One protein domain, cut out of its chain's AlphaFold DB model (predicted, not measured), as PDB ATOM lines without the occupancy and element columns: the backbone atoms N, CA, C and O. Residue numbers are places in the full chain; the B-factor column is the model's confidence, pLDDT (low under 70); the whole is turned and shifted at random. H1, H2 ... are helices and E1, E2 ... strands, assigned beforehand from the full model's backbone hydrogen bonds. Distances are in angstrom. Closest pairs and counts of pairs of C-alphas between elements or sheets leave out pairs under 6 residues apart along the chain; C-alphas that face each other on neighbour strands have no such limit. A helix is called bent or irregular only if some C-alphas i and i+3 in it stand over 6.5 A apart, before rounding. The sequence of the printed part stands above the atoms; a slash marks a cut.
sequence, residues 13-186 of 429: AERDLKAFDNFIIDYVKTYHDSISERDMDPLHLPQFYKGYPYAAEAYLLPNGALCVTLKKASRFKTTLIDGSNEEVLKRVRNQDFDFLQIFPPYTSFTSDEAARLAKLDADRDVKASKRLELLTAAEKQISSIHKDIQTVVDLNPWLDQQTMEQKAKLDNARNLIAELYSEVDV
ATOM      1  N   ALA A  13     -46.659 -51.737  -7.706       63.81
ATOM      2  CA  ALA A  13     -46.400 -50.538  -8.495       63.81
ATOM      3  C   ALA A  13     -46.785 -49.235  -7.768       63.81
ATOM      4  O   ALA A  13     -46.019 -48.281  -7.777       63.81
ATOM      5  N   GLU A  14     -47.928 -49.171  -7.078       67.94
ATOM      6  CA  GLU A  14     -48.329 -47.961  -6.337       67.94
ATOM      7  C   GLU A  14     -47.416 -47.659  -5.141       67.94
ATOM      8  O   GLU A  14     -47.248 -46.491  -4.775       67.94
ATOM      9  N   ARG A  15     -46.819 -48.690  -4.530       70.00
ATOM     10  CA  ARG A  15     -45.847 -48.516  -3.442       70.00
ATOM     11  C   ARG A  15     -44.527 -47.961  -3.958       70.00
ATOM     12  O   ARG A  15     -43.990 -47.046  -3.337       70.00
ATOM     13  N   ASP A  16     -44.068 -48.448  -5.106       77.31
ATOM     14  CA  ASP A  16     -42.842 -47.968  -5.741       77.31
ATOM     15  C   ASP A  16     -43.002 -46.506  -6.188       77.31
ATOM     16  O   ASP A  16     -42.165 -45.666  -5.865       77.31
ATOM     17  N   LEU A  17     -44.142 -46.148  -6.800       78.00
ATOM     18  CA  LEU A  17     -44.443 -44.766  -7.208       78.00
ATOM     19  C   LEU A  17     -44.400 -43.779  -6.024       78.00
ATOM     20  O   LEU A  17     -43.827 -42.695  -6.141       78.00
ATOM     21  N   LYS A  18     -44.969 -44.150  -4.869       84.56
ATOM     22  CA  LYS A  18     -44.903 -43.322  -3.650       84.56
ATOM     23  C   LYS A  18     -43.486 -43.233  -3.085       84.56
ATOM     24  O   LYS A  18     -43.128 -42.198  -2.528       84.56
ATOM     25  N   ALA A  19     -42.691 -44.297  -3.198       86.81
ATOM     26  CA  ALA A  19     -41.306 -44.294  -2.744       86.81
ATOM     27  C   ALA A  19     -40.455 -43.304  -3.553       86.81
ATOM     28  O   ALA A  19     -39.738 -42.505  -2.954       86.81
ATOM     29  N   PHE A  20     -40.602 -43.278  -4.882       88.88
ATOM     30  CA  PHE A  20     -39.923 -42.305  -5.747       88.88
ATOM     31  C   PHE A  20     -40.331 -40.863  -5.446       88.88
ATOM     32  O   PHE A  20     -39.483 -39.976  -5.388       88.88
ATOM     33  N   ASP A  21     -41.625 -40.626  -5.231       90.44
ATOM     34  CA  ASP A  21     -42.133 -39.292  -4.919       90.44
ATOM     35  C   ASP A  21     -41.551 -38.769  -3.594       90.44
ATOM     36  O   ASP A  21     -40.958 -37.688  -3.537       90.44
ATOM     37  N   ASN A  22     -41.607 -39.597  -2.544       92.19
ATOM     38  CA  ASN A  22     -41.001 -39.287  -1.249       92.19
ATOM     39  C   ASN A  22     -39.484 -39.085  -1.360       92.19
ATOM     40  O   ASN A  22     -38.957 -38.154  -0.762       92.19
ATOM     41  N   PHE A  23     -38.792 -39.906  -2.156       94.25
ATOM     42  CA  PHE A  23     -37.357 -39.772  -2.397       94.25
ATOM     43  C   PHE A  23     -37.002 -38.398  -2.979       94.25
ATOM     44  O   PHE A  23     -36.083 -37.743  -2.494       94.25
ATOM     45  N   ILE A  24     -37.747 -37.919  -3.980       93.88
ATOM     46  CA  ILE A  24     -37.495 -36.610  -4.604       93.88
ATOM     47  C   ILE A  24     -37.812 -35.471  -3.633       93.88
ATOM     48  O   ILE A  24     -37.042 -34.512  -3.539       93.88
ATOM     49  N   ILE A  25     -38.927 -35.572  -2.904       94.12
ATOM     50  CA  ILE A  25     -39.301 -34.599  -1.870       94.12
ATOM     51  C   ILE A  25     -38.188 -34.495  -0.823       94.12
ATOM     52  O   ILE A  25     -37.725 -33.391  -0.525       94.12
ATOM     53  N   ASP A  26     -37.737 -35.633  -0.295       94.81
ATOM     54  CA  ASP A  26     -36.711 -35.702   0.742       94.81
ATOM     55  C   ASP A  26     -35.349 -35.230   0.227       94.81
ATOM     56  O   ASP A  26     -34.643 -34.527   0.951       94.81
ATOM     57  N   TYR A  27     -35.001 -35.539  -1.027       95.62
ATOM     58  CA  TYR A  27     -33.784 -35.050  -1.674       95.62
ATOM     59  C   TYR A  27     -33.783 -33.519  -1.754       95.62
ATOM     60  O   TYR A  27     -32.880 -32.871  -1.224       95.62
ATOM     61  N   VAL A  28     -34.821 -32.918  -2.350       94.06
ATOM     62  CA  VAL A  28     -34.894 -31.456  -2.525       94.06
ATOM     63  C   VAL A  28     -34.943 -30.755  -1.172       94.06
ATOM     64  O   VAL A  28     -34.248 -29.761  -0.960       94.06
ATOM     65  N   LYS A  29     -35.728 -31.283  -0.229       94.31
ATOM     66  CA  LYS A  29     -35.817 -30.727   1.119       94.31
ATOM     67  C   LYS A  29     -34.472 -30.789   1.841       94.31
ATOM     68  O   LYS A  29     -34.025 -29.774   2.362       94.31
ATOM     69  N   THR A  30     -33.811 -31.946   1.834       94.62
ATOM     70  CA  THR A  30     -32.514 -32.104   2.505       94.62
ATOM     71  C   THR A  30     -31.444 -31.221   1.870       94.62
ATOM     72  O   THR A  30     -30.632 -30.652   2.594       94.62
ATOM     73  N   TYR A  31     -31.458 -31.063   0.542       94.44
ATOM     74  CA  TYR A  31     -30.546 -30.159  -0.161       94.44
ATOM     75  C   TYR A  31     -30.715 -28.723   0.352       94.44
ATOM     76  O   TYR A  31     -29.742 -28.090   0.758       94.44
ATOM     77  N   HIS A  32     -31.954 -28.232   0.429       91.25
ATOM     78  CA  HIS A  32     -32.236 -26.900   0.967       91.25
ATOM     79  C   HIS A  32     -31.851 -26.757   2.440       91.25
ATOM     80  O   HIS A  32     -31.186 -25.790   2.798       91.25
ATOM     81  N   ASP A  33     -32.212 -27.731   3.276       91.94
ATOM     82  CA  ASP A  33     -31.909 -27.711   4.710       91.94
ATOM     83  C   ASP A  33     -30.391 -27.750   4.981       91.94
ATOM     84  O   ASP A  33     -29.925 -27.261   6.012       91.94
ATOM     85  N   SER A  34     -29.607 -28.325   4.065       89.38
ATOM     86  CA  SER A  34     -28.147 -28.405   4.176       89.38
ATOM     87  C   SER A  34     -27.413 -27.114   3.800       89.38
ATOM     88  O   SER A  34     -26.260 -26.935   4.194       89.38
ATOM     89  N   ILE A  35     -28.071 -26.195   3.089       88.56
ATOM     90  CA  ILE A  35     -27.493 -24.907   2.707       88.56
ATOM     91  C   ILE A  35     -27.948 -23.852   3.714       88.56
ATOM     92  O   ILE A  35     -29.077 -23.369   3.697       88.56
ATOM     93  N   SER A  36     -27.041 -23.457   4.605       76.88
ATOM     94  CA  SER A  36     -27.278 -22.354   5.529       76.88
ATOM     95  C   SER A  36     -27.180 -21.010   4.797       76.88
ATOM     96  O   SER A  36     -26.092 -20.504   4.532       76.88
ATOM     97  N   GLU A  37     -28.324 -20.365   4.541       67.31
ATOM     98  CA  GLU A  37     -28.381 -19.010   3.946       67.31
ATOM     99  C   GLU A  37     -27.577 -17.959   4.728       67.31
ATOM    100  O   GLU A  37     -27.227 -16.913   4.194       67.31
ATOM    101  N   ARG A  38     -27.287 -18.220   6.008       66.00
ATOM    102  CA  ARG A  38     -26.535 -17.305   6.875       66.00
ATOM    103  C   ARG A  38     -25.040 -17.253   6.567       66.00
ATOM    104  O   ARG A  38     -24.408 -16.272   6.946       66.00
ATOM    105  N   ASP A  39     -24.495 -18.274   5.910       68.44
ATOM    106  CA  ASP A  39     -23.047 -18.445   5.761       68.44
ATOM    107  C   ASP A  39     -22.536 -18.118   4.347       68.44
ATOM    108  O   ASP A  39     -21.350 -18.311   4.078       68.44
ATOM    109  N   MET A  40     -23.401 -17.652   3.438       76.00
ATOM    110  CA  MET A  40     -23.029 -17.310   2.060       76.00
ATOM    111  C   MET A  40     -23.652 -15.993   1.596       76.00
ATOM    112  O   MET A  40     -24.787 -15.667   1.940       76.00
ATOM    113  N   ASP A  41     -22.908 -15.247   0.773       80.44
ATOM    114  CA  ASP A  41     -23.407 -14.042   0.107       80.44
ATOM    115  C   ASP A  41     -24.605 -14.407  -0.803       80.44
ATOM    116  O   ASP A  41     -24.500 -15.338  -1.615       80.44
ATOM    117  N   PRO A  42     -25.744 -13.685  -0.720       81.81
ATOM    118  CA  PRO A  42     -26.890 -13.873  -1.612       81.81
ATOM    119  C   PRO A  42     -26.530 -13.898  -3.104       81.81
ATOM    120  O   PRO A  42     -27.186 -14.587  -3.898       81.81
ATOM    121  N   LEU A  43     -25.483 -13.169  -3.502       81.88
ATOM    122  CA  LEU A  43     -25.015 -13.140  -4.884       81.88
ATOM    123  C   LEU A  43     -24.458 -14.500  -5.324       81.88
ATOM    124  O   LEU A  43     -24.696 -14.917  -6.460       81.88
ATOM    125  N   HIS A  44     -23.812 -15.232  -4.420       84.62
ATOM    126  CA  HIS A  44     -23.091 -16.471  -4.715       84.62
ATOM    127  C   HIS A  44     -23.854 -17.741  -4.355       84.62
ATOM    128  O   HIS A  44     -23.321 -18.826  -4.561       84.62
ATOM    129  N   LEU A  45     -25.101 -17.653  -3.878       87.75
ATOM    130  CA  LEU A  45     -25.906 -18.851  -3.608       87.75
ATOM    131  C   LEU A  45     -26.013 -19.758  -4.858       87.75
ATOM    132  O   LEU A  45     -26.167 -19.232  -5.973       87.75
ATOM    133  N   PRO A  46     -25.977 -21.097  -4.692       89.75
ATOM    134  CA  PRO A  46     -26.085 -22.037  -5.802       89.75
ATOM    135  C   PRO A  46     -27.311 -21.779  -6.675       89.75
ATOM    136  O   PRO A  46     -28.398 -21.469  -6.181       89.75
ATOM    137  N   GLN A  47     -27.170 -21.950  -7.991       88.44
ATOM    138  CA  GLN A  47     -28.281 -21.712  -8.916       88.44
ATOM    139  C   GLN A  47     -29.464 -22.661  -8.654       88.44
ATOM    140  O   GLN A  47     -30.618 -22.239  -8.763       88.44
ATOM    141  N   PHE A  48     -29.173 -23.904  -8.257       90.94
ATOM    142  CA  PHE A  48     -30.176 -24.885  -7.842       90.94
ATOM    143  C   PHE A  48     -30.810 -24.568  -6.475       90.94
ATOM    144  O   PHE A  48     -31.916 -24.987  -6.182       90.94
ATOM    145  N   TYR A  49     -30.175 -23.758  -5.631       91.62
ATOM    146  CA  TYR A  49     -30.839 -23.249  -4.431       91.62
ATOM    147  C   TYR A  49     -31.792 -22.094  -4.789       91.62
ATOM    148  O   TYR A  49     -32.948 -22.051  -4.376       91.62
ATOM    149  N   LYS A  50     -31.335 -21.164  -5.638       89.81
ATOM    150  CA  LYS A  50     -32.098 -19.970  -6.052       89.81
ATOM    151  C   LYS A  50     -33.357 -20.272  -6.871       89.81
ATOM    152  O   LYS A  50     -34.195 -19.390  -7.040       89.81
ATOM    153  N   GLY A  51     -33.459 -21.453  -7.480       87.25
ATOM    154  CA  GLY A  51     -34.598 -21.804  -8.329       87.25
ATOM    155  C   GLY A  51     -35.808 -22.348  -7.572       87.25
ATOM    156  O   GLY A  51     -36.865 -22.484  -8.181       87.25
ATOM    157  N   TYR A  52     -35.677 -22.642  -6.281       90.00
ATOM    158  CA  TYR A  52     -36.777 -23.162  -5.484       90.00
ATOM    159  C   TYR A  52     -37.893 -22.122  -5.301       90.00
ATOM    160  O   TYR A  52     -37.597 -20.949  -5.055       90.00
ATOM    161  N   PRO A  53     -39.180 -22.521  -5.362       93.12
ATOM    162  CA  PRO A  53     -39.689 -23.893  -5.469       93.12
ATOM    163  C   PRO A  53     -39.772 -24.464  -6.897       93.12
ATOM    164  O   PRO A  53     -39.864 -23.738  -7.883       93.12
ATOM    165  N   TYR A  54     -39.787 -25.800  -6.996       93.69
ATOM    166  CA  TYR A  54     -39.719 -26.541  -8.264       93.69
ATOM    167  C   TYR A  54     -40.982 -27.338  -8.608       93.69
ATOM    168  O   TYR A  54     -41.556 -28.016  -7.760       93.69
ATOM    169  N   ALA A  55     -41.356 -27.344  -9.886       94.69
ATOM    170  CA  ALA A  55     -42.133 -28.416 -10.493       94.69
ATOM    171  C   ALA A  55     -41.153 -29.494 -10.982       94.69
ATOM    172  O   ALA A  55     -40.412 -29.275 -11.941       94.69
ATOM    173  N   ALA A  56     -41.117 -30.618 -10.274       94.25
ATOM    174  CA  ALA A  56     -40.295 -31.778 -10.571       94.25
ATOM    175  C   ALA A  56     -41.100 -32.784 -11.404       94.25
ATOM    176  O   ALA A  56     -42.121 -33.295 -10.942       94.25
ATOM    177  N   GLU A  57     -40.637 -33.095 -12.610       93.75
ATOM    178  CA  GLU A  57     -41.171 -34.196 -13.410       93.75
ATOM    179  C   GLU A  57     -40.136 -35.316 -13.450       93.75
ATOM    180  O   GLU A  57     -39.029 -35.134 -13.960       93.75
ATOM    181  N   ALA A  58     -40.491 -36.450 -12.855       93.06
ATOM    182  CA  ALA A  58     -39.627 -37.603 -12.707       93.06
ATOM    183  C   ALA A  58     -39.979 -38.660 -13.747       93.06
ATOM    184  O   ALA A  58     -41.138 -39.042 -13.873       93.06
ATOM    185  N   TYR A  59     -38.968 -39.123 -14.462       91.69
ATOM    186  CA  TYR A  59     -39.042 -40.113 -15.519       91.69
ATOM    187  C   TYR A  59     -38.377 -41.388 -15.035       91.69
ATOM    188  O   TYR A  59     -37.166 -41.394 -14.804       91.69
ATOM    189  N   LEU A  60     -39.162 -42.449 -14.869       89.44
ATOM    190  CA  LEU A  60     -38.603 -43.776 -14.647       89.44
ATOM    191  C   LEU A  60     -38.258 -44.375 -16.009       89.44
ATOM    192  O   LEU A  60     -39.141 -44.581 -16.836       89.44
ATOM    193  N   LEU A  61     -36.970 -44.587 -16.251       89.31
ATOM    194  CA  LEU A  61     -36.458 -45.082 -17.521       89.31
ATOM    195  C   LEU A  61     -36.502 -46.621 -17.567       89.31
ATOM    196  O   LEU A  61     -36.453 -47.263 -16.513       89.31
ATOM    197  N   PRO A  62     -36.527 -47.243 -18.764       83.25
ATOM    198  CA  PRO A  62     -36.595 -48.704 -18.909       83.25
ATOM    199  C   PRO A  62     -35.442 -49.460 -18.239       83.25
ATOM    200  O   PRO A  62     -35.617 -50.584 -17.777       83.25
ATOM    201  N   ASN A  63     -34.270 -48.831 -18.148       82.19
ATOM    202  CA  ASN A  63     -33.095 -49.380 -17.476       82.19
ATOM    203  C   ASN A  63     -33.147 -49.250 -15.939       82.19
ATOM    204  O   ASN A  63     -32.180 -49.616 -15.280       82.19
ATOM    205  N   GLY A  64     -34.235 -48.717 -15.369       83.12
ATOM    206  CA  GLY A  64     -34.417 -48.504 -13.931       83.12
ATOM    207  C   GLY A  64     -33.824 -47.196 -13.396       83.12
ATOM    208  O   GLY A  64     -33.911 -46.936 -12.197       83.12
ATOM    209  N   ALA A  65     -33.218 -46.363 -14.250       88.94
ATOM    210  CA  ALA A  65     -32.717 -45.055 -13.846       88.94
ATOM    211  C   ALA A  65     -33.871 -44.064 -13.641       88.94
ATOM    212  O   ALA A  65     -34.867 -44.086 -14.365       88.94
ATOM    213  N   LEU A  66     -33.720 -43.153 -12.678       91.12
ATOM    214  CA  LEU A  66     -34.693 -42.094 -12.419       91.12
ATOM    215  C   LEU A  66     -34.121 -40.763 -12.895       91.12
ATOM    216  O   LEU A  66     -33.130 -40.270 -12.361       91.12
ATOM    217  N   CYS A  67     -34.760 -40.159 -13.889       93.25
ATOM    218  CA  CYS A  67     -34.362 -38.867 -14.423       93.25
ATOM    219  C   CYS A  67     -35.364 -37.797 -13.989       93.25
ATOM    220  O   CYS A  67     -36.538 -37.855 -14.337       93.25
ATOM    221  N   VAL A  68     -34.923 -36.815 -13.208       94.31
ATOM    222  CA  VAL A  68     -35.785 -35.777 -12.640       94.31
ATOM    223  C   VAL A  68     -35.493 -34.451 -13.323       94.31
ATOM    224  O   VAL A  68     -34.423 -33.866 -13.170       94.31
ATOM    225  N   THR A  69     -36.472 -33.962 -14.075       94.38
ATOM    226  CA  THR A  69     -36.454 -32.621 -14.661       94.38
ATOM    227  C   THR A  69     -37.082 -31.639 -13.682       94.38
ATOM    228  O   THR A  69     -38.131 -31.907 -13.101       94.38
ATOM    229  N   LEU A  70     -36.434 -30.501 -13.467       94.69
ATOM    230  CA  LEU A  70     -36.823 -29.514 -12.465       94.69
ATOM    231  C   LEU A  70     -37.023 -28.173 -13.157       94.69
ATOM    232  O   LEU A  70     -36.105 -27.619 -13.769       94.69
ATOM    233  N   LYS A  71     -38.242 -27.649 -13.057       94.44
ATOM    234  CA  LYS A  71     -38.631 -26.350 -13.604       94.44
ATOM    235  C   LYS A  71     -39.050 -25.419 -12.482       94.44
ATOM    236  O   LYS A  71     -39.777 -25.832 -11.581       94.44
ATOM    237  N   LYS A  72     -38.624 -24.160 -12.521       93.44
ATOM    238  CA  LYS A  72     -39.025 -23.167 -11.518       93.44
ATOM    239  C   LYS A  72     -40.544 -22.996 -11.527       93.44
ATOM    240  O   LYS A  72     -41.162 -22.826 -12.579       93.44
ATOM    241  N   ALA A  73     -41.148 -23.041 -10.347       93.06
ATOM    242  CA  ALA A  73     -42.589 -22.949 -10.160       93.06
ATOM    243  C   ALA A  73     -42.929 -22.112  -8.921       93.06
ATOM    244  O   ALA A  73     -42.062 -21.711  -8.158       93.06
ATOM    245  N   SER A  74     -44.215 -21.831  -8.707       89.06
ATOM    246  CA  SER A  74     -44.682 -21.112  -7.512       89.06
ATOM    247  C   SER A  74     -44.856 -22.017  -6.291       89.06
ATOM    248  O   SER A  74     -44.944 -21.531  -5.165       89.06
ATOM    249  N   ARG A  75     -44.946 -23.335  -6.500       88.81
ATOM    250  CA  ARG A  75     -45.103 -24.345  -5.451       88.81
ATOM    251  C   ARG A  75     -44.325 -25.590  -5.822       88.81
ATOM    252  O   ARG A  75     -44.253 -25.929  -7.002       88.81
ATOM    253  N   PHE A  76     -43.813 -26.272  -4.802       89.06
ATOM    254  CA  PHE A  76     -43.191 -27.565  -5.006       89.06
ATOM    255  C   PHE A  76     -44.257 -28.579  -5.424       89.06
ATOM    256  O   PHE A  76     -45.257 -28.754  -4.722       89.06
ATOM    257  N   LYS A  77     -44.075 -29.197  -6.589       90.88
ATOM    258  CA  LYS A  77     -44.962 -30.240  -7.099       90.88
ATOM    259  C   LYS A  77     -44.126 -31.293  -7.793       90.88
ATOM    260  O   LYS A  77     -43.300 -30.956  -8.628       90.88
ATOM    261  N   THR A  78     -44.412 -32.542  -7.503       90.44
ATOM    262  CA  THR A  78     -43.819 -33.705  -8.144       90.44
ATOM    263  C   THR A  78     -44.852 -34.374  -9.046       90.44
ATOM    264  O   THR A  78     -46.038 -34.474  -8.717       90.44
ATOM    265  N   THR A  79     -44.423 -34.782 -10.233       89.81
ATOM    266  CA  THR A  79     -45.208 -35.619 -11.141       89.81
ATOM    267  C   THR A  79     -44.328 -36.737 -11.654       89.81
ATOM    268  O   THR A  79     -43.291 -36.478 -12.257       89.81
ATOM    269  N   LEU A  80     -44.755 -37.970 -11.422       85.75
ATOM    270  CA  LEU A  80     -44.073 -39.155 -11.912       85.75
ATOM    271  C   LEU A  80     -44.677 -39.551 -13.260       85.75
ATOM    272  O   LEU A  80     -45.899 -39.645 -13.395       85.75
ATOM    273  N   ILE A  81     -43.818 -39.713 -14.255       86.75
ATOM    274  CA  ILE A  81     -44.158 -40.026 -15.636       86.75
ATOM    275  C   ILE A  81     -43.389 -41.295 -15.995       86.75
ATOM    276  O   ILE A  81     -42.169 -41.357 -15.855       86.75
ATOM    277  N   ASP A  82     -44.111 -42.313 -16.444       80.38
ATOM    278  CA  ASP A  82     -43.495 -43.468 -17.088       80.38
ATOM    279  C   ASP A  82     -43.107 -43.043 -18.508       80.38
ATOM    280  O   ASP A  82     -43.980 -42.680 -19.304       80.38
ATOM    281  N   GLY A  83     -41.806 -42.946 -18.790       78.06
ATOM    282  CA  GLY A  83     -41.315 -42.263 -19.985       78.06
ATOM    283  C   GLY A  83     -40.070 -42.900 -20.588       78.06
ATOM    284  O   GLY A  83     -39.288 -43.578 -19.932       78.06
ATOM    285  N   SER A  84     -39.891 -42.671 -21.886       85.12
ATOM    286  CA  SER A  84     -38.773 -43.212 -22.664       85.12
ATOM    287  C   SER A  84     -37.549 -42.292 -22.619       85.12
ATOM    288  O   SER A  84     -37.677 -41.065 -22.570       85.12
ATOM    289  N   ASN A  85     -36.356 -42.882 -22.760       84.50
ATOM    290  CA  ASN A  85     -35.092 -42.167 -22.969       84.50
ATOM    291  C   ASN A  85     -35.181 -41.117 -24.094       84.50
ATOM    292  O   ASN A  85     -34.633 -40.019 -23.981       84.50
ATOM    293  N   GLU A  86     -35.932 -41.406 -25.161       87.06
ATOM    294  CA  GLU A  86     -36.126 -40.466 -26.268       87.06
ATOM    295  C   GLU A  86     -36.912 -39.212 -25.868       87.06
ATOM    296  O   GLU A  86     -36.686 -38.133 -26.421       87.06
ATOM    297  N   GLU A  87     -37.863 -39.340 -24.945       87.88
ATOM    298  CA  GLU A  87     -38.681 -38.219 -24.486       87.88
ATOM    299  C   GLU A  87     -37.845 -37.253 -23.648       87.88
ATOM    300  O   GLU A  87     -37.860 -36.042 -23.893       87.88
ATOM    301  N   VAL A  88     -37.046 -37.795 -22.726       88.44
ATOM    302  CA  VAL A  88     -36.111 -37.008 -21.919       88.44
ATOM    303  C   VAL A  88     -35.086 -36.315 -22.819       88.44
ATOM    304  O   VAL A  88     -34.882 -35.108 -22.694       88.44
ATOM    305  N   LEU A  89     -34.517 -37.017 -23.807       88.75
ATOM    306  CA  LEU A  89     -33.599 -36.422 -24.786       88.75
ATOM    307  C   LEU A  89     -34.230 -35.268 -25.574       88.75
ATOM    308  O   LEU A  89     -33.583 -34.242 -25.793       88.75
ATOM    309  N   LYS A  90     -35.488 -35.410 -26.014       90.44
ATOM    310  CA  LYS A  90     -36.208 -34.327 -26.706       90.44
ATOM    311  C   LYS A  90     -36.339 -33.102 -25.809       90.44
ATOM    312  O   LYS A  90     -36.069 -31.996 -26.265       90.44
ATOM    313  N   ARG A  91     -36.666 -33.292 -24.531       89.94
ATOM    314  CA  ARG A  91     -36.762 -32.195 -23.559       89.94
ATOM    315  C   ARG A  91     -35.423 -31.528 -23.271       89.94
ATOM    316  O   ARG A  91     -35.379 -30.306 -23.166       89.94
ATOM    317  N   VAL A  92     -34.336 -32.300 -23.192       90.56
ATOM    318  CA  VAL A  92     -32.971 -31.760 -23.056       90.56
ATOM    319  C   VAL A  92     -32.630 -30.884 -24.266       90.56
ATOM    320  O   VAL A  92     -32.155 -29.764 -24.094       90.56
ATOM    321  N   ARG A  93     -32.940 -31.340 -25.488       89.50
ATOM    322  CA  ARG A  93     -32.716 -30.565 -26.725       89.50
ATOM    323  C   ARG A  93     -33.577 -29.305 -26.805       89.50
ATOM    324  O   ARG A  93     -33.093 -28.276 -27.262       89.50
ATOM    325  N   ASN A  94     -34.829 -29.388 -26.367       91.00
ATOM    326  CA  ASN A  94     -35.764 -28.261 -26.360       91.00
ATOM    327  C   ASN A  94     -35.506 -27.270 -25.211       91.00
ATOM    328  O   ASN A  94     -36.016 -26.155 -25.248       91.00
ATOM    329  N   GLN A  95     -34.712 -27.663 -24.210       89.69
ATOM    330  CA  GLN A  95     -34.426 -26.883 -23.003       89.69
ATOM    331  C   GLN A  95     -35.691 -26.488 -22.217       89.69
ATOM    332  O   GLN A  95     -35.810 -25.367 -21.714       89.69
ATOM    333  N   ASP A  96     -36.636 -27.426 -22.093       90.06
ATOM    334  CA  ASP A  96     -37.974 -27.182 -21.525       90.06
ATOM    335  C   ASP A  96     -38.004 -27.041 -19.981       90.06
ATOM    336  O   ASP A  96     -39.038 -26.668 -19.400       90.06
ATOM    337  N   PHE A  97     -36.877 -27.322 -19.325       92.44
ATOM    338  CA  PHE A  97     -36.666 -27.317 -17.874       92.44
ATOM    339  C   PHE A  97     -35.451 -26.453 -17.486       92.44
ATOM    340  O   PHE A  97     -34.717 -25.989 -18.353       92.44
ATOM    341  N   ASP A  98     -35.236 -26.218 -16.188       91.56
ATOM    342  CA  ASP A  98     -34.115 -25.404 -15.692       91.56
ATOM    343  C   ASP A  98     -32.941 -26.262 -15.200       91.56
ATOM    344  O   ASP A  98     -31.780 -25.904 -15.404       91.56
ATOM    345  N   PHE A  99     -33.241 -27.397 -14.560       93.38
ATOM    346  CA  PHE A  99     -32.246 -28.327 -14.028       93.38
ATOM    347  C   PHE A  99     -32.630 -29.781 -14.310       93.38
ATOM    348  O   PHE A  99     -33.813 -30.117 -14.392       93.38
ATOM    349  N   LEU A 100     -31.620 -30.636 -14.439       93.38
ATOM    350  CA  LEU A 100     -31.759 -32.082 -14.573       93.38
ATOM    351  C   LEU A 100     -30.961 -32.756 -13.464       93.38
ATOM    352  O   LEU A 100     -29.800 -32.406 -13.256       93.38
ATOM    353  N   GLN A 101     -31.569 -33.735 -12.804       94.06
ATOM    354  CA  GLN A 101     -30.887 -34.624 -11.875       94.06
ATOM    355  C   GLN A 101     -31.119 -36.066 -12.314       94.06
ATOM    356  O   GLN A 101     -32.261 -36.489 -12.481       94.06
ATOM    357  N   ILE A 102     -30.039 -36.820 -12.506       92.31
ATOM    358  CA  ILE A 102     -30.105 -38.212 -12.948       92.31
ATOM    359  C   ILE A 102     -29.642 -39.111 -11.806       92.31
ATOM    360  O   ILE A 102     -28.546 -38.940 -11.275       92.31
ATOM    361  N   PHE A 103     -30.478 -40.079 -11.440       92.00
ATOM    362  CA  PHE A 103     -30.163 -41.111 -10.464       92.00
ATOM    363  C   PHE A 103     -29.960 -42.444 -11.199       92.00
ATOM    364  O   PHE A 103     -30.890 -42.923 -11.857       92.00
ATOM    365  N   PRO A 104     -28.761 -43.050 -11.118       88.38
ATOM    366  CA  PRO A 104     -28.464 -44.333 -11.753       88.38
ATOM    367  C   PRO A 104     -29.396 -45.460 -11.275       88.38
ATOM    368  O   PRO A 104     -29.927 -45.378 -10.163       88.38
ATOM    369  N   PRO A 105     -29.540 -46.554 -12.044       83.31
ATOM    370  CA  PRO A 105     -30.508 -47.615 -11.751       83.31
ATOM    371  C   PRO A 105     -30.236 -48.391 -10.456       83.31
ATOM    372  O   PRO A 105     -31.140 -48.982  -9.877       83.31
ATOM    373  N   TYR A 106     -29.001 -48.349  -9.951       82.06
ATOM    374  CA  TYR A 106     -28.606 -48.991  -8.693       82.06
ATOM    375  C   TYR A 106     -28.842 -48.114  -7.455       82.06
ATOM    376  O   TYR A 106     -28.436 -48.478  -6.350       82.06
ATOM    377  N   THR A 107     -29.456 -46.941  -7.622       85.75
ATOM    378  CA  THR A 107     -29.746 -46.044  -6.503       85.75
ATOM    379  C   THR A 107     -30.841 -46.654  -5.638       85.75
ATOM    380  O   THR A 107     -31.943 -46.928  -6.108       85.75
ATOM    381  N   SER A 108     -30.573 -46.844  -4.347       86.06
ATOM    382  CA  SER A 108     -31.634 -47.221  -3.418       86.06
ATOM    383  C   SER A 108     -32.562 -46.023  -3.217       86.06
ATOM    384  O   SER A 108     -32.152 -45.034  -2.614       86.06
ATOM    385  N   PHE A 109     -33.807 -46.100  -3.686       88.31
ATOM    386  CA  PHE A 109     -34.808 -45.031  -3.554       88.31
ATOM    387  C   PHE A 109     -35.384 -44.950  -2.129       88.31
ATOM    388  O   PHE A 109     -36.576 -45.121  -1.890       88.31
ATOM    389  N   THR A 110     -34.499 -44.727  -1.156       91.56
ATOM    390  CA  THR A 110     -34.811 -44.583   0.270       91.56
ATOM    391  C   THR A 110     -34.569 -43.147   0.728       91.56
ATOM    392  O   THR A 110     -33.739 -42.439   0.160       91.56
ATOM    393  N   SER A 111     -35.271 -42.720   1.779       92.75
ATOM    394  CA  SER A 111     -35.117 -41.374   2.358       92.75
ATOM    395  C   SER A 111     -33.679 -41.102   2.832       92.75
ATOM    396  O   SER A 111     -33.134 -40.025   2.595       92.75
ATOM    397  N   ASP A 112     -33.018 -42.107   3.417       92.12
ATOM    398  CA  ASP A 112     -31.632 -41.987   3.885       92.12
ATOM    399  C   ASP A 112     -30.654 -41.749   2.727       92.12
ATOM    400  O   ASP A 112     -29.755 -40.909   2.825       92.12
ATOM    401  N   GLU A 113     -30.850 -42.449   1.608       91.38
ATOM    402  CA  GLU A 113     -30.025 -42.272   0.415       91.38
ATOM    403  C   GLU A 113     -30.303 -40.928  -0.267       91.38
ATOM    404  O   GLU A 113     -29.359 -40.238  -0.657       91.38
ATOM    405  N   ALA A 114     -31.572 -40.508  -0.333       93.75
ATOM    406  CA  ALA A 114     -31.951 -39.175  -0.800       93.75
ATOM    407  C   ALA A 114     -31.212 -38.095  -0.002       93.75
ATOM    408  O   ALA A 114     -30.591 -37.204  -0.580       93.75
ATOM    409  N   ALA A 115     -31.211 -38.216   1.328       93.62
ATOM    410  CA  ALA A 115     -30.532 -37.288   2.217       93.62
ATOM    411  C   ALA A 115     -29.005 -37.314   2.046       93.62
ATOM    412  O   ALA A 115     -28.357 -36.265   2.101       93.62
ATOM    413  N   ARG A 116     -28.411 -38.496   1.835       94.31
ATOM    414  CA  ARG A 116     -26.970 -38.655   1.594       94.31
ATOM    415  C   ARG A 116     -26.543 -37.979   0.292       94.31
ATOM    416  O   ARG A 116     -25.574 -37.219   0.300       94.31
ATOM    417  N   LEU A 117     -27.259 -38.244  -0.801       93.38
ATOM    418  CA  LEU A 117     -26.984 -37.664  -2.117       93.38
ATOM    419  C   LEU A 117     -27.212 -36.151  -2.112       93.38
ATOM    420  O   LEU A 117     -26.340 -35.406  -2.550       93.38
ATOM    421  N   ALA A 118     -28.319 -35.693  -1.526       94.56
ATOM    422  CA  ALA A 118     -28.639 -34.274  -1.415       94.56
ATOM    423  C   ALA A 118     -27.548 -33.483  -0.683       94.56
ATOM    424  O   ALA A 118     -27.143 -32.423  -1.151       94.56
ATOM    425  N   LYS A 119     -27.025 -34.011   0.434       93.12
ATOM    426  CA  LYS A 119     -25.915 -33.381   1.168       93.12
ATOM    427  C   LYS A 119     -24.630 -33.334   0.350       93.12
ATOM    428  O   LYS A 119     -23.921 -32.337   0.397       93.12
ATOM    429  N   LEU A 120     -24.324 -34.399  -0.389       91.12
ATOM    430  CA  LEU A 120     -23.125 -34.458  -1.222       91.12
ATOM    431  C   LEU A 120     -23.180 -33.427  -2.358       91.12
ATOM    432  O   LEU A 120     -22.193 -32.727  -2.593       91.12
ATOM    433  N   ASP A 121     -24.327 -33.312  -3.026       91.88
ATOM    434  CA  ASP A 121     -24.540 -32.316  -4.075       91.88
ATOM    435  C   ASP A 121     -24.543 -30.892  -3.502       91.88
ATOM    436  O   ASP A 121     -23.883 -30.009  -4.050       91.88
ATOM    437  N   ALA A 122     -25.190 -30.673  -2.354       92.38
ATOM    438  CA  ALA A 122     -25.159 -29.386  -1.668       92.38
ATOM    439  C   ALA A 122     -23.734 -28.985  -1.267       92.38
ATOM    440  O   ALA A 122     -23.318 -27.865  -1.542       92.38
ATOM    441  N   ASP A 123     -22.939 -29.894  -0.696       89.75
ATOM    442  CA  ASP A 123     -21.540 -29.634  -0.342       89.75
ATOM    443  C   ASP A 123     -20.689 -29.279  -1.568       89.75
ATOM    444  O   ASP A 123     -19.804 -28.416  -1.491       89.75
ATOM    445  N   ARG A 124     -20.921 -29.953  -2.702       88.50
ATOM    446  CA  ARG A 124     -20.247 -29.649  -3.971       88.50
ATOM    447  C   ARG A 124     -20.591 -28.235  -4.431       88.50
ATOM    448  O   ARG A 124     -19.683 -27.462  -4.744       88.50
ATOM    449  N   ASP A 125     -21.870 -27.893  -4.424       89.81
ATOM    450  CA  ASP A 125     -22.353 -26.606  -4.908       89.81
ATOM    451  C   ASP A 125     -21.943 -25.462  -3.965       89.81
ATOM    452  O   ASP A 125     -21.462 -24.429  -4.425       89.81
ATOM    453  N   VAL A 126     -21.988 -25.667  -2.643       89.56
ATOM    454  CA  VAL A 126     -21.471 -24.731  -1.625       89.56
ATOM    455  C   VAL A 126     -19.981 -24.461  -1.841       89.56
ATOM    456  O   VAL A 126     -19.529 -23.321  -1.726       89.56
ATOM    457  N   LYS A 127     -19.183 -25.487  -2.162       88.31
ATOM    458  CA  LYS A 127     -17.756 -25.302  -2.477       88.31
ATOM    459  C   LYS A 127     -17.560 -24.475  -3.745       88.31
ATOM    460  O   LYS A 127     -16.659 -23.639  -3.760       88.31
ATOM    461  N   ALA A 128     -18.374 -24.682  -4.780       87.06
ATOM    462  CA  ALA A 128     -18.333 -23.869  -5.997       87.06
ATOM    463  C   ALA A 128     -18.718 -22.407  -5.705       87.06
ATOM    464  O   ALA A 128     -17.979 -21.493  -6.061       87.06
ATOM    465  N   SER A 129     -19.789 -22.186  -4.942       88.19
ATOM    466  CA  SER A 129     -20.220 -20.866  -4.475       88.19
ATOM    467  C   SER A 129     -19.148 -20.133  -3.667       88.19
ATOM    468  O   SER A 129     -18.844 -18.978  -3.956       88.19
ATOM    469  N   LYS A 130     -18.497 -20.811  -2.712       87.38
ATOM    470  CA  LYS A 130     -17.386 -20.233  -1.933       87.38
ATOM    471  C   LYS A 130     -16.185 -19.871  -2.805       87.38
ATOM    472  O   LYS A 130     -15.505 -18.886  -2.531       87.38
ATOM    473  N   ARG A 131     -15.907 -20.641  -3.863       87.19
ATOM    474  CA  ARG A 131     -14.866 -20.278  -4.839       87.19
ATOM    475  C   ARG A 131     -15.231 -18.987  -5.566       87.19
ATOM    476  O   ARG A 131     -14.381 -18.108  -5.652       87.19
ATOM    477  N   LEU A 132     -16.479 -18.842  -6.017       87.38
ATOM    478  CA  LEU A 132     -16.949 -17.606  -6.653       87.38
ATOM    479  C   LEU A 132     -16.865 -16.404  -5.703       87.38
ATOM    480  O   LEU A 132     -16.416 -15.338  -6.113       87.38
ATOM    481  N   GLU A 133     -17.222 -16.580  -4.430       88.00
ATOM    482  CA  GLU A 133     -17.101 -15.530  -3.411       88.00
ATOM    483  C   GLU A 133     -15.645 -15.066  -3.243       88.00
ATOM    484  O   GLU A 133     -15.360 -13.864  -3.269       88.00
ATOM    485  N   LEU A 134     -14.702 -16.010  -3.141       88.12
ATOM    486  CA  LEU A 134     -13.270 -15.709  -3.056       88.12
ATOM    487  C   LEU A 134     -12.753 -14.997  -4.313       88.12
ATOM    488  O   LEU A 134     -11.972 -14.053  -4.194       88.12
ATOM    489  N   LEU A 135     -13.212 -15.398  -5.504       88.50
ATOM    490  CA  LEU A 135     -12.878 -14.718  -6.758       88.50
ATOM    491  C   LEU A 135     -13.438 -13.286  -6.786       88.50
ATOM    492  O   LEU A 135     -12.736 -12.362  -7.198       88.50
ATOM    493  N   THR A 136     -14.649 -13.059  -6.268       87.88
ATOM    494  CA  THR A 136     -15.237 -11.710  -6.155       87.88
ATOM    495  C   THR A 136     -14.481 -10.843  -5.162       87.88
ATOM    496  O   THR A 136     -14.246  -9.661  -5.424       87.88
ATOM    497  N   ALA A 137     -14.062 -11.408  -4.031       88.81
ATOM    498  CA  ALA A 137     -13.216 -10.708  -3.075       88.81
ATOM    499  C   ALA A 137     -11.856 -10.335  -3.696       88.81
ATOM    500  O   ALA A 137     -11.413  -9.193  -3.550       88.81
ATOM    501  N   ALA A 138     -11.234 -11.254  -4.442       89.06
ATOM    502  CA  ALA A 138      -9.980 -11.010  -5.149       89.06
ATOM    503  C   ALA A 138     -10.118  -9.911  -6.217       89.06
ATOM    504  O   ALA A 138      -9.290  -9.002  -6.275       89.06
ATOM    505  N   GLU A 139     -11.195  -9.921  -7.011       89.75
ATOM    506  CA  GLU A 139     -11.451  -8.875  -8.008       89.75
ATOM    507  C   GLU A 139     -11.644  -7.497  -7.356       89.75
ATOM    508  O   GLU A 139     -11.099  -6.494  -7.834       89.75
ATOM    509  N   LYS A 140     -12.376  -7.429  -6.236       90.00
ATOM    510  CA  LYS A 140     -12.542  -6.187  -5.463       90.00
ATOM    511  C   LYS A 140     -11.196  -5.666  -4.951       90.00
ATOM    512  O   LYS A 140     -10.942  -4.466  -5.058       90.00
ATOM    513  N   GLN A 141     -10.324  -6.543  -4.445       90.69
ATOM    514  CA  GLN A 141      -8.981  -6.162  -3.993       90.69
ATOM    515  C   GLN A 141      -8.111  -5.647  -5.145       90.69
ATOM    516  O   GLN A 141      -7.528  -4.572  -5.019       90.69
ATOM    517  N   ILE A 142      -8.082  -6.338  -6.289       91.38
ATOM    518  CA  ILE A 142      -7.351  -5.881  -7.484       91.38
ATOM    519  C   ILE A 142      -7.873  -4.524  -7.954       91.38
ATOM    520  O   ILE A 142      -7.085  -3.630  -8.248       91.38
ATOM    521  N   SER A 143      -9.193  -4.336  -7.964       90.50
ATOM    522  CA  SER A 143      -9.815  -3.063  -8.342       90.50
ATOM    523  C   SER A 143      -9.451  -1.925  -7.381       90.50
ATOM    524  O   SER A 143      -9.306  -0.785  -7.818       90.50
ATOM    525  N   SER A 144      -9.288  -2.215  -6.085       93.25
ATOM    526  CA  SER A 144      -8.791  -1.245  -5.098       93.25
ATOM    527  C   SER A 144      -7.333  -0.881  -5.365       93.25
ATOM    528  O   SER A 144      -7.025   0.298  -5.505       93.25
ATOM    529  N   ILE A 145      -6.460  -1.880  -5.537       91.12
ATOM    530  CA  ILE A 145      -5.037  -1.664  -5.841       91.12
ATOM    531  C   ILE A 145      -4.882  -0.862  -7.140       91.12
ATOM    532  O   ILE A 145      -4.037   0.022  -7.223       91.12
ATOM    533  N   HIS A 146      -5.726  -1.114  -8.143       89.44
ATOM    534  CA  HIS A 146      -5.726  -0.363  -9.397       89.44
ATOM    535  C   HIS A 146      -6.031   1.131  -9.186       89.44
ATOM    536  O   HIS A 146      -5.407   1.980  -9.820       89.44
ATOM    537  N   LYS A 147      -6.958   1.471  -8.277       91.81
ATOM    538  CA  LYS A 147      -7.254   2.867  -7.908       91.81
ATOM    539  C   LYS A 147      -6.108   3.509  -7.128       91.81
ATOM    540  O   LYS A 147      -5.780   4.667  -7.387       91.81
ATOM    541  N   ASP A 148      -5.489   2.766  -6.216       90.69
ATOM    542  CA  ASP A 148      -4.343   3.252  -5.441       90.69
ATOM    543  C   ASP A 148      -3.152   3.538  -6.364       90.69
ATOM    544  O   ASP A 148      -2.550   4.608  -6.295       90.69
ATOM    545  N   ILE A 149      -2.882   2.632  -7.308       88.88
ATOM    546  CA  ILE A 149      -1.890   2.813  -8.370       88.88
ATOM    547  C   ILE A 149      -2.198   4.054  -9.205       88.88
ATOM    548  O   ILE A 149      -1.308   4.874  -9.409       88.88
ATOM    549  N   GLN A 150      -3.445   4.224  -9.652       88.06
ATOM    550  CA  GLN A 150      -3.830   5.400 -10.433       88.06
ATOM    551  C   GLN A 150      -3.595   6.695  -9.642       88.06
ATOM    552  O   GLN A 150      -3.045   7.647 -10.179       88.06
ATOM    553  N   THR A 151      -3.902   6.696  -8.344       90.38
ATOM    554  CA  THR A 151      -3.640   7.843  -7.463       90.38
ATOM    555  C   THR A 151      -2.139   8.137  -7.344       90.38
ATOM    556  O   THR A 151      -1.735   9.297  -7.342       90.38
ATOM    557  N   VAL A 152      -1.286   7.107  -7.277       88.31
ATOM    558  CA  VAL A 152       0.180   7.275  -7.238       88.31
ATOM    559  C   VAL A 152       0.723   7.838  -8.552       88.31
ATOM    560  O   VAL A 152       1.590   8.712  -8.491       88.31
ATOM    561  N   VAL A 153       0.209   7.384  -9.703       88.75
ATOM    562  CA  VAL A 153       0.531   7.946 -11.032       88.75
ATOM    563  C   VAL A 153       0.179   9.427 -11.074       88.75
ATOM    564  O   VAL A 153       1.030  10.253 -11.393       88.75
ATOM    565  N   ASP A 154      -1.051   9.763 -10.684       89.75
ATOM    566  CA  ASP A 154      -1.555  11.136 -10.727       89.75
ATOM    567  C   ASP A 154      -0.728  12.074  -9.820       89.75
ATOM    568  O   ASP A 154      -0.539  13.249 -10.139       89.75
ATOM    569  N   LEU A 155      -0.197  11.558  -8.702       91.06
ATOM    570  CA  LEU A 155       0.664  12.301  -7.775       91.06
ATOM    571  C   LEU A 155       2.136  12.377  -8.215       91.06
ATOM    572  O   LEU A 155       2.807  13.356  -7.889       91.06
ATOM    573  N   ASN A 156       2.660  11.362  -8.912       89.44
ATOM    574  CA  ASN A 156       4.083  11.253  -9.262       89.44
ATOM    575  C   ASN A 156       4.290  10.783 -10.719       89.44
ATOM    576  O   ASN A 156       4.697   9.640 -10.943       89.44
ATOM    577  N   PRO A 157       4.123  11.672 -11.717       85.88
ATOM    578  CA  PRO A 157       4.184  11.302 -13.140       85.88
ATOM    579  C   PRO A 157       5.543  10.757 -13.620       85.88
ATOM    580  O   PRO A 157       5.659  10.146 -14.674       85.88
ATOM    581  N   TRP A 158       6.631  10.962 -12.873       86.44
ATOM    582  CA  TRP A 158       7.940  10.410 -13.259       86.44
ATOM    583  C   TRP A 158       8.075   8.904 -12.970       86.44
ATOM    584  O   TRP A 158       9.059   8.296 -13.389       86.44
ATOM    585  N   LEU A 159       7.119   8.295 -12.256       83.56
ATOM    586  CA  LEU A 159       7.064   6.849 -11.997       83.56
ATOM    587  C   LEU A 159       6.222   6.088 -13.035       83.56
ATOM    588  O   LEU A 159       5.997   4.885 -12.873       83.56
ATOM    589  N   ASP A 160       5.782   6.756 -14.103       84.06
ATOM    590  CA  ASP A 160       4.862   6.218 -15.108       84.06
ATOM    591  C   ASP A 160       5.291   4.851 -15.650       84.06
ATOM    592  O   ASP A 160       4.470   3.941 -15.732       84.06
ATOM    593  N   GLN A 161       6.578   4.647 -15.947       85.62
ATOM    594  CA  GLN A 161       7.043   3.393 -16.548       85.62
ATOM    595  C   GLN A 161       6.911   2.186 -15.602       85.62
ATOM    596  O   GLN A 161       6.333   1.168 -15.981       85.62
ATOM    597  N   GLN A 162       7.390   2.299 -14.356       85.62
ATOM    598  CA  GLN A 162       7.252   1.220 -13.363       85.62
ATOM    599  C   GLN A 162       5.782   0.970 -13.017       85.62
ATOM    600  O   GLN A 162       5.366  -0.166 -12.781       85.62
ATOM    601  N   THR A 163       4.984   2.034 -13.019       87.06
ATOM    602  CA  THR A 163       3.577   1.957 -12.652       87.06
ATOM    603  C   THR A 163       2.726   1.339 -13.766       87.06
ATOM    604  O   THR A 163       1.839   0.533 -13.483       87.06
ATOM    605  N   MET A 164       3.048   1.606 -15.036       85.94
ATOM    606  CA  MET A 164       2.452   0.917 -16.186       85.94
ATOM    607  C   MET A 164       2.753  -0.586 -16.176       85.94
ATOM    608  O   MET A 164       1.856  -1.383 -16.448       85.94
ATOM    609  N   GLU A 165       3.972  -1.000 -15.814       89.00
ATOM    610  CA  GLU A 165       4.308  -2.426 -15.688       89.00
ATOM    611  C   GLU A 165       3.503  -3.121 -14.579       89.00
ATOM    612  O   GLU A 165       3.035  -4.248 -14.760       89.00
ATOM    613  N   GLN A 166       3.311  -2.463 -13.430       87.75
ATOM    614  CA  GLN A 166       2.476  -2.996 -12.347       87.75
ATOM    615  C   GLN A 166       0.998  -3.066 -12.741       87.75
ATOM    616  O   GLN A 166       0.342  -4.073 -12.466       87.75
ATOM    617  N   LYS A 167       0.494  -2.047 -13.442       88.44
ATOM    618  CA  LYS A 167      -0.865  -2.029 -13.992       88.44
ATOM    619  C   LYS A 167      -1.088  -3.186 -14.968       88.44
ATOM    620  O   LYS A 167      -2.038  -3.939 -14.791       88.44
ATOM    621  N   ALA A 168      -0.157  -3.417 -15.896       88.12
ATOM    622  CA  ALA A 168      -0.228  -4.537 -16.836       88.12
ATOM    623  C   ALA A 168      -0.243  -5.908 -16.129       88.12
ATOM    624  O   ALA A 168      -0.988  -6.804 -16.521       88.12
ATOM    625  N   LYS A 169       0.538  -6.082 -15.051       90.06
ATOM    626  CA  LYS A 169       0.507  -7.315 -14.241       90.06
ATOM    627  C   LYS A 169      -0.838  -7.517 -13.535       90.06
ATOM    628  O   LYS A 169      -1.312  -8.649 -13.470       90.06
ATOM    629  N   LEU A 170      -1.453  -6.448 -13.029       90.75
ATOM    630  CA  LEU A 170      -2.783  -6.510 -12.412       90.75
ATOM    631  C   LEU A 170      -3.886  -6.781 -13.432       90.75
ATOM    632  O   LEU A 170      -4.784  -7.564 -13.142       90.75
ATOM    633  N   ASP A 171      -3.797  -6.195 -14.625       89.12
ATOM    634  CA  ASP A 171      -4.740  -6.462 -15.711       89.12
ATOM    635  C   ASP A 171      -4.647  -7.932 -16.156       89.12
ATOM    636  O   ASP A 171      -5.669  -8.598 -16.314       89.12
ATOM    637  N   ASN A 172      -3.435  -8.495 -16.235       90.75
ATOM    638  CA  ASN A 172      -3.247  -9.930 -16.470       90.75
ATOM    639  C   ASN A 172      -3.853 -10.789 -15.348       90.75
ATOM    640  O   ASN A 172      -4.538 -11.769 -15.632       90.75
ATOM    641  N   ALA A 173      -3.645 -10.423 -14.077       88.62
ATOM    642  CA  ALA A 173      -4.254 -11.129 -12.948       88.62
ATOM    643  C   ALA A 173      -5.791 -11.056 -12.983       88.62
ATOM    644  O   ALA A 173      -6.465 -12.035 -12.670       88.62
ATOM    645  N   ARG A 174      -6.349  -9.920 -13.413       89.06
ATOM    646  CA  ARG A 174      -7.789  -9.754 -13.613       89.06
ATOM    647  C   ARG A 174      -8.317 -10.655 -14.728       89.06
ATOM    648  O   ARG A 174      -9.359 -11.273 -14.540       89.06
ATOM    649  N   ASN A 175      -7.596 -10.764 -15.843       88.69
ATOM    650  CA  ASN A 175      -7.966 -11.658 -16.942       88.69
ATOM    651  C   ASN A 175      -7.963 -13.128 -16.497       88.69
ATOM    652  O   ASN A 175      -8.913 -13.843 -16.795       88.69
ATOM    653  N   LEU A 176      -6.964 -13.553 -15.715       88.06
ATOM    654  CA  LEU A 176      -6.924 -14.905 -15.140       88.06
ATOM    655  C   LEU A 176      -8.096 -15.161 -14.184       88.06
ATOM    656  O   LEU A 176      -8.685 -16.235 -14.201       88.06
ATOM    657  N   ILE A 177      -8.472 -14.177 -13.360       88.31
ATOM    658  CA  ILE A 177      -9.662 -14.293 -12.505       88.31
ATOM    659  C   ILE A 177     -10.932 -14.397 -13.351       88.31
ATOM    660  O   ILE A 177     -11.798 -15.198 -13.021       88.31
ATOM    661  N   ALA A 178     -11.046 -13.630 -14.438       84.94
ATOM    662  CA  ALA A 178     -12.187 -13.711 -15.350       84.94
ATOM    663  C   ALA A 178     -12.290 -15.087 -16.038       84.94
ATOM    664  O   ALA A 178     -13.390 -15.618 -16.172       84.94
ATOM    665  N   GLU A 179     -11.160 -15.688 -16.410       85.69
ATOM    666  CA  GLU A 179     -11.101 -17.059 -16.928       85.69
ATOM    667  C   GLU A 179     -11.563 -18.071 -15.867       85.69
ATOM    668  O   GLU A 179     -12.489 -18.845 -16.112       85.69
ATOM    669  N   LEU A 180     -11.043 -17.976 -14.637       83.06
ATOM    670  CA  LEU A 180     -11.489 -18.808 -13.510       83.06
ATOM    671  C   LEU A 180     -12.980 -18.629 -13.189       83.06
ATOM    672  O   LEU A 180     -13.639 -19.577 -12.771       83.06
ATOM    673  N   TYR A 181     -13.538 -17.431 -13.383       82.94
ATOM    674  CA  TYR A 181     -14.979 -17.217 -13.261       82.94
ATOM    675  C   TYR A 181     -15.764 -17.998 -14.305       82.94
ATOM    676  O   TYR A 181     -16.755 -18.625 -13.943       82.94
ATOM    677  N   SER A 182     -15.330 -17.975 -15.568       80.44
ATOM    678  CA  SER A 182     -16.002 -18.726 -16.634       80.44
ATOM    679  C   SER A 182     -15.926 -20.241 -16.439       80.44
ATOM    680  O   SER A 182     -16.861 -20.941 -16.800       80.44
ATOM    681  N   GLU A 183     -14.868 -20.750 -15.799       77.00
ATOM    682  CA  GLU A 183     -14.768 -22.174 -15.453       77.00
ATOM    683  C   GLU A 183     -15.732 -22.592 -14.331       77.00
ATOM    684  O   GLU A 183     -16.173 -23.740 -14.284       77.00
ATOM    685  N   VAL A 184     -16.032 -21.690 -13.389       75.94
ATOM    686  CA  VAL A 184     -16.855 -22.007 -12.211       75.94
ATOM    687  C   VAL A 184     -18.332 -21.666 -12.429       75.94
ATOM    688  O   VAL A 184     -19.199 -22.406 -11.960       75.94
ATOM    689  N   ASP A 185     -18.644 -20.577 -13.134       76.94
ATOM    690  CA  ASP A 185     -20.015 -20.219 -13.510       76.94
ATOM    691  C   ASP A 185     -20.372 -20.853 -14.856       76.94
ATOM    692  O   ASP A 185     -20.345 -20.216 -15.908       76.94
ATOM    693  N   VAL A 186     -20.685 -22.151 -14.804       75.19
ATOM    694  CA  VAL A 186     -21.046 -22.940 -15.985       75.19
ATOM    695  C   VAL A 186     -22.253 -22.311 -16.672       75.19
ATOM    696  O   VAL A 186     -23.352 -22.213 -16.091       75.19
TER     697      VAL A 186
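What this domain is: This is residues 13 to 186 of the 429 residues of an uncharacterized protein of Deltaproteobacteria bacterium (UniProt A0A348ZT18). A small head, a four-stranded sheet with H1 over one face and H3 over the other, is joined to a long helical hairpin. H4 starts beside H1 in the head and runs far out from it, and H5 folds back along H4, making an arm whose far tip, residues 154 to 159, stands free. The printed part has 174 residues, with five named helices and four named strands in the order H1 H2 E1 E2 E3 H3 E4 H4 H5; the sheet, E3 E1 E2 E4, is mixed, and the class is mixed, helices and strands. The whole is only just loose, close to extended, with a radius of gyration of the C-alphas of 23.1 A and spans of 82 by 34 by 30 A.

Where its parts are: H1, residues 13 to 34, begins at C-alpha 13 (-46.400, -50.538, -8.495) and is 31.4 A long. H2 is residues 47 to 50. E1 is residues 54 to 60, E2 residues 66 to 72 and E3 residues 77 to 82. H3, residues 85 to 94, precedes E4, residues 99 to 103. H4, residues 111 to 155, measures 65.3 A and ends at C-alpha 155 (0.664, 12.301, -7.775). H5, residues 157 to 184, measures 39.4 A and ends at C-alpha 184 (-16.855, -22.007, -12.211); it is irregular, with C-alphas 158 and 161 7.8 A apart, and has a kink of 41 degrees near residue 164.

How they stand to each other: E3 and E1 are parallel, with N 79 and O 56 at 2.8 A. E1 and E2 form an antiparallel hairpin, with N 57 and O 69 at 2.8 A. E2 and E4 are antiparallel, with N 68 and O 101 at 2.8 A. H1 is on the sheet at a height of 9.6 A, over E3 and E1. H3 is on the opposite face at 10.3 A; E3, H3 and E4 make a split strand-helix-strand unit, two strands running the same way with E1 and E2 between them, and its crossover is right-handed. H2 only grazes the sheet. H4 touches H1 with residues 111 to 122 alone, the same way at a shallow tilt of 29 degrees; the closest C-alphas, of Tyr 27 and Ala 114, are 4.6 A apart. H4 and H5 form a helical hairpin, opposite ways at a shallow tilt of 13 degrees; their closest C-alphas, of Val 153 and Asp 160, are 6.2 A apart. H1 and H5 are apart. Every O i to N i+4 pair is within hydrogen-bond range in H1, H3 and H4, and 22 of 24 in H5; H2 is too short for one.

The domain as a whole: The C-alphas farthest apart, of Ala 13 and Trp 158, are 81.8 A apart. The printed part has no cut. The link from H1 to H2, 12 residues, is long. Mean pLDDT of the printed part is 88.0; residues 13 to 14 and 37 to 39 are under 70.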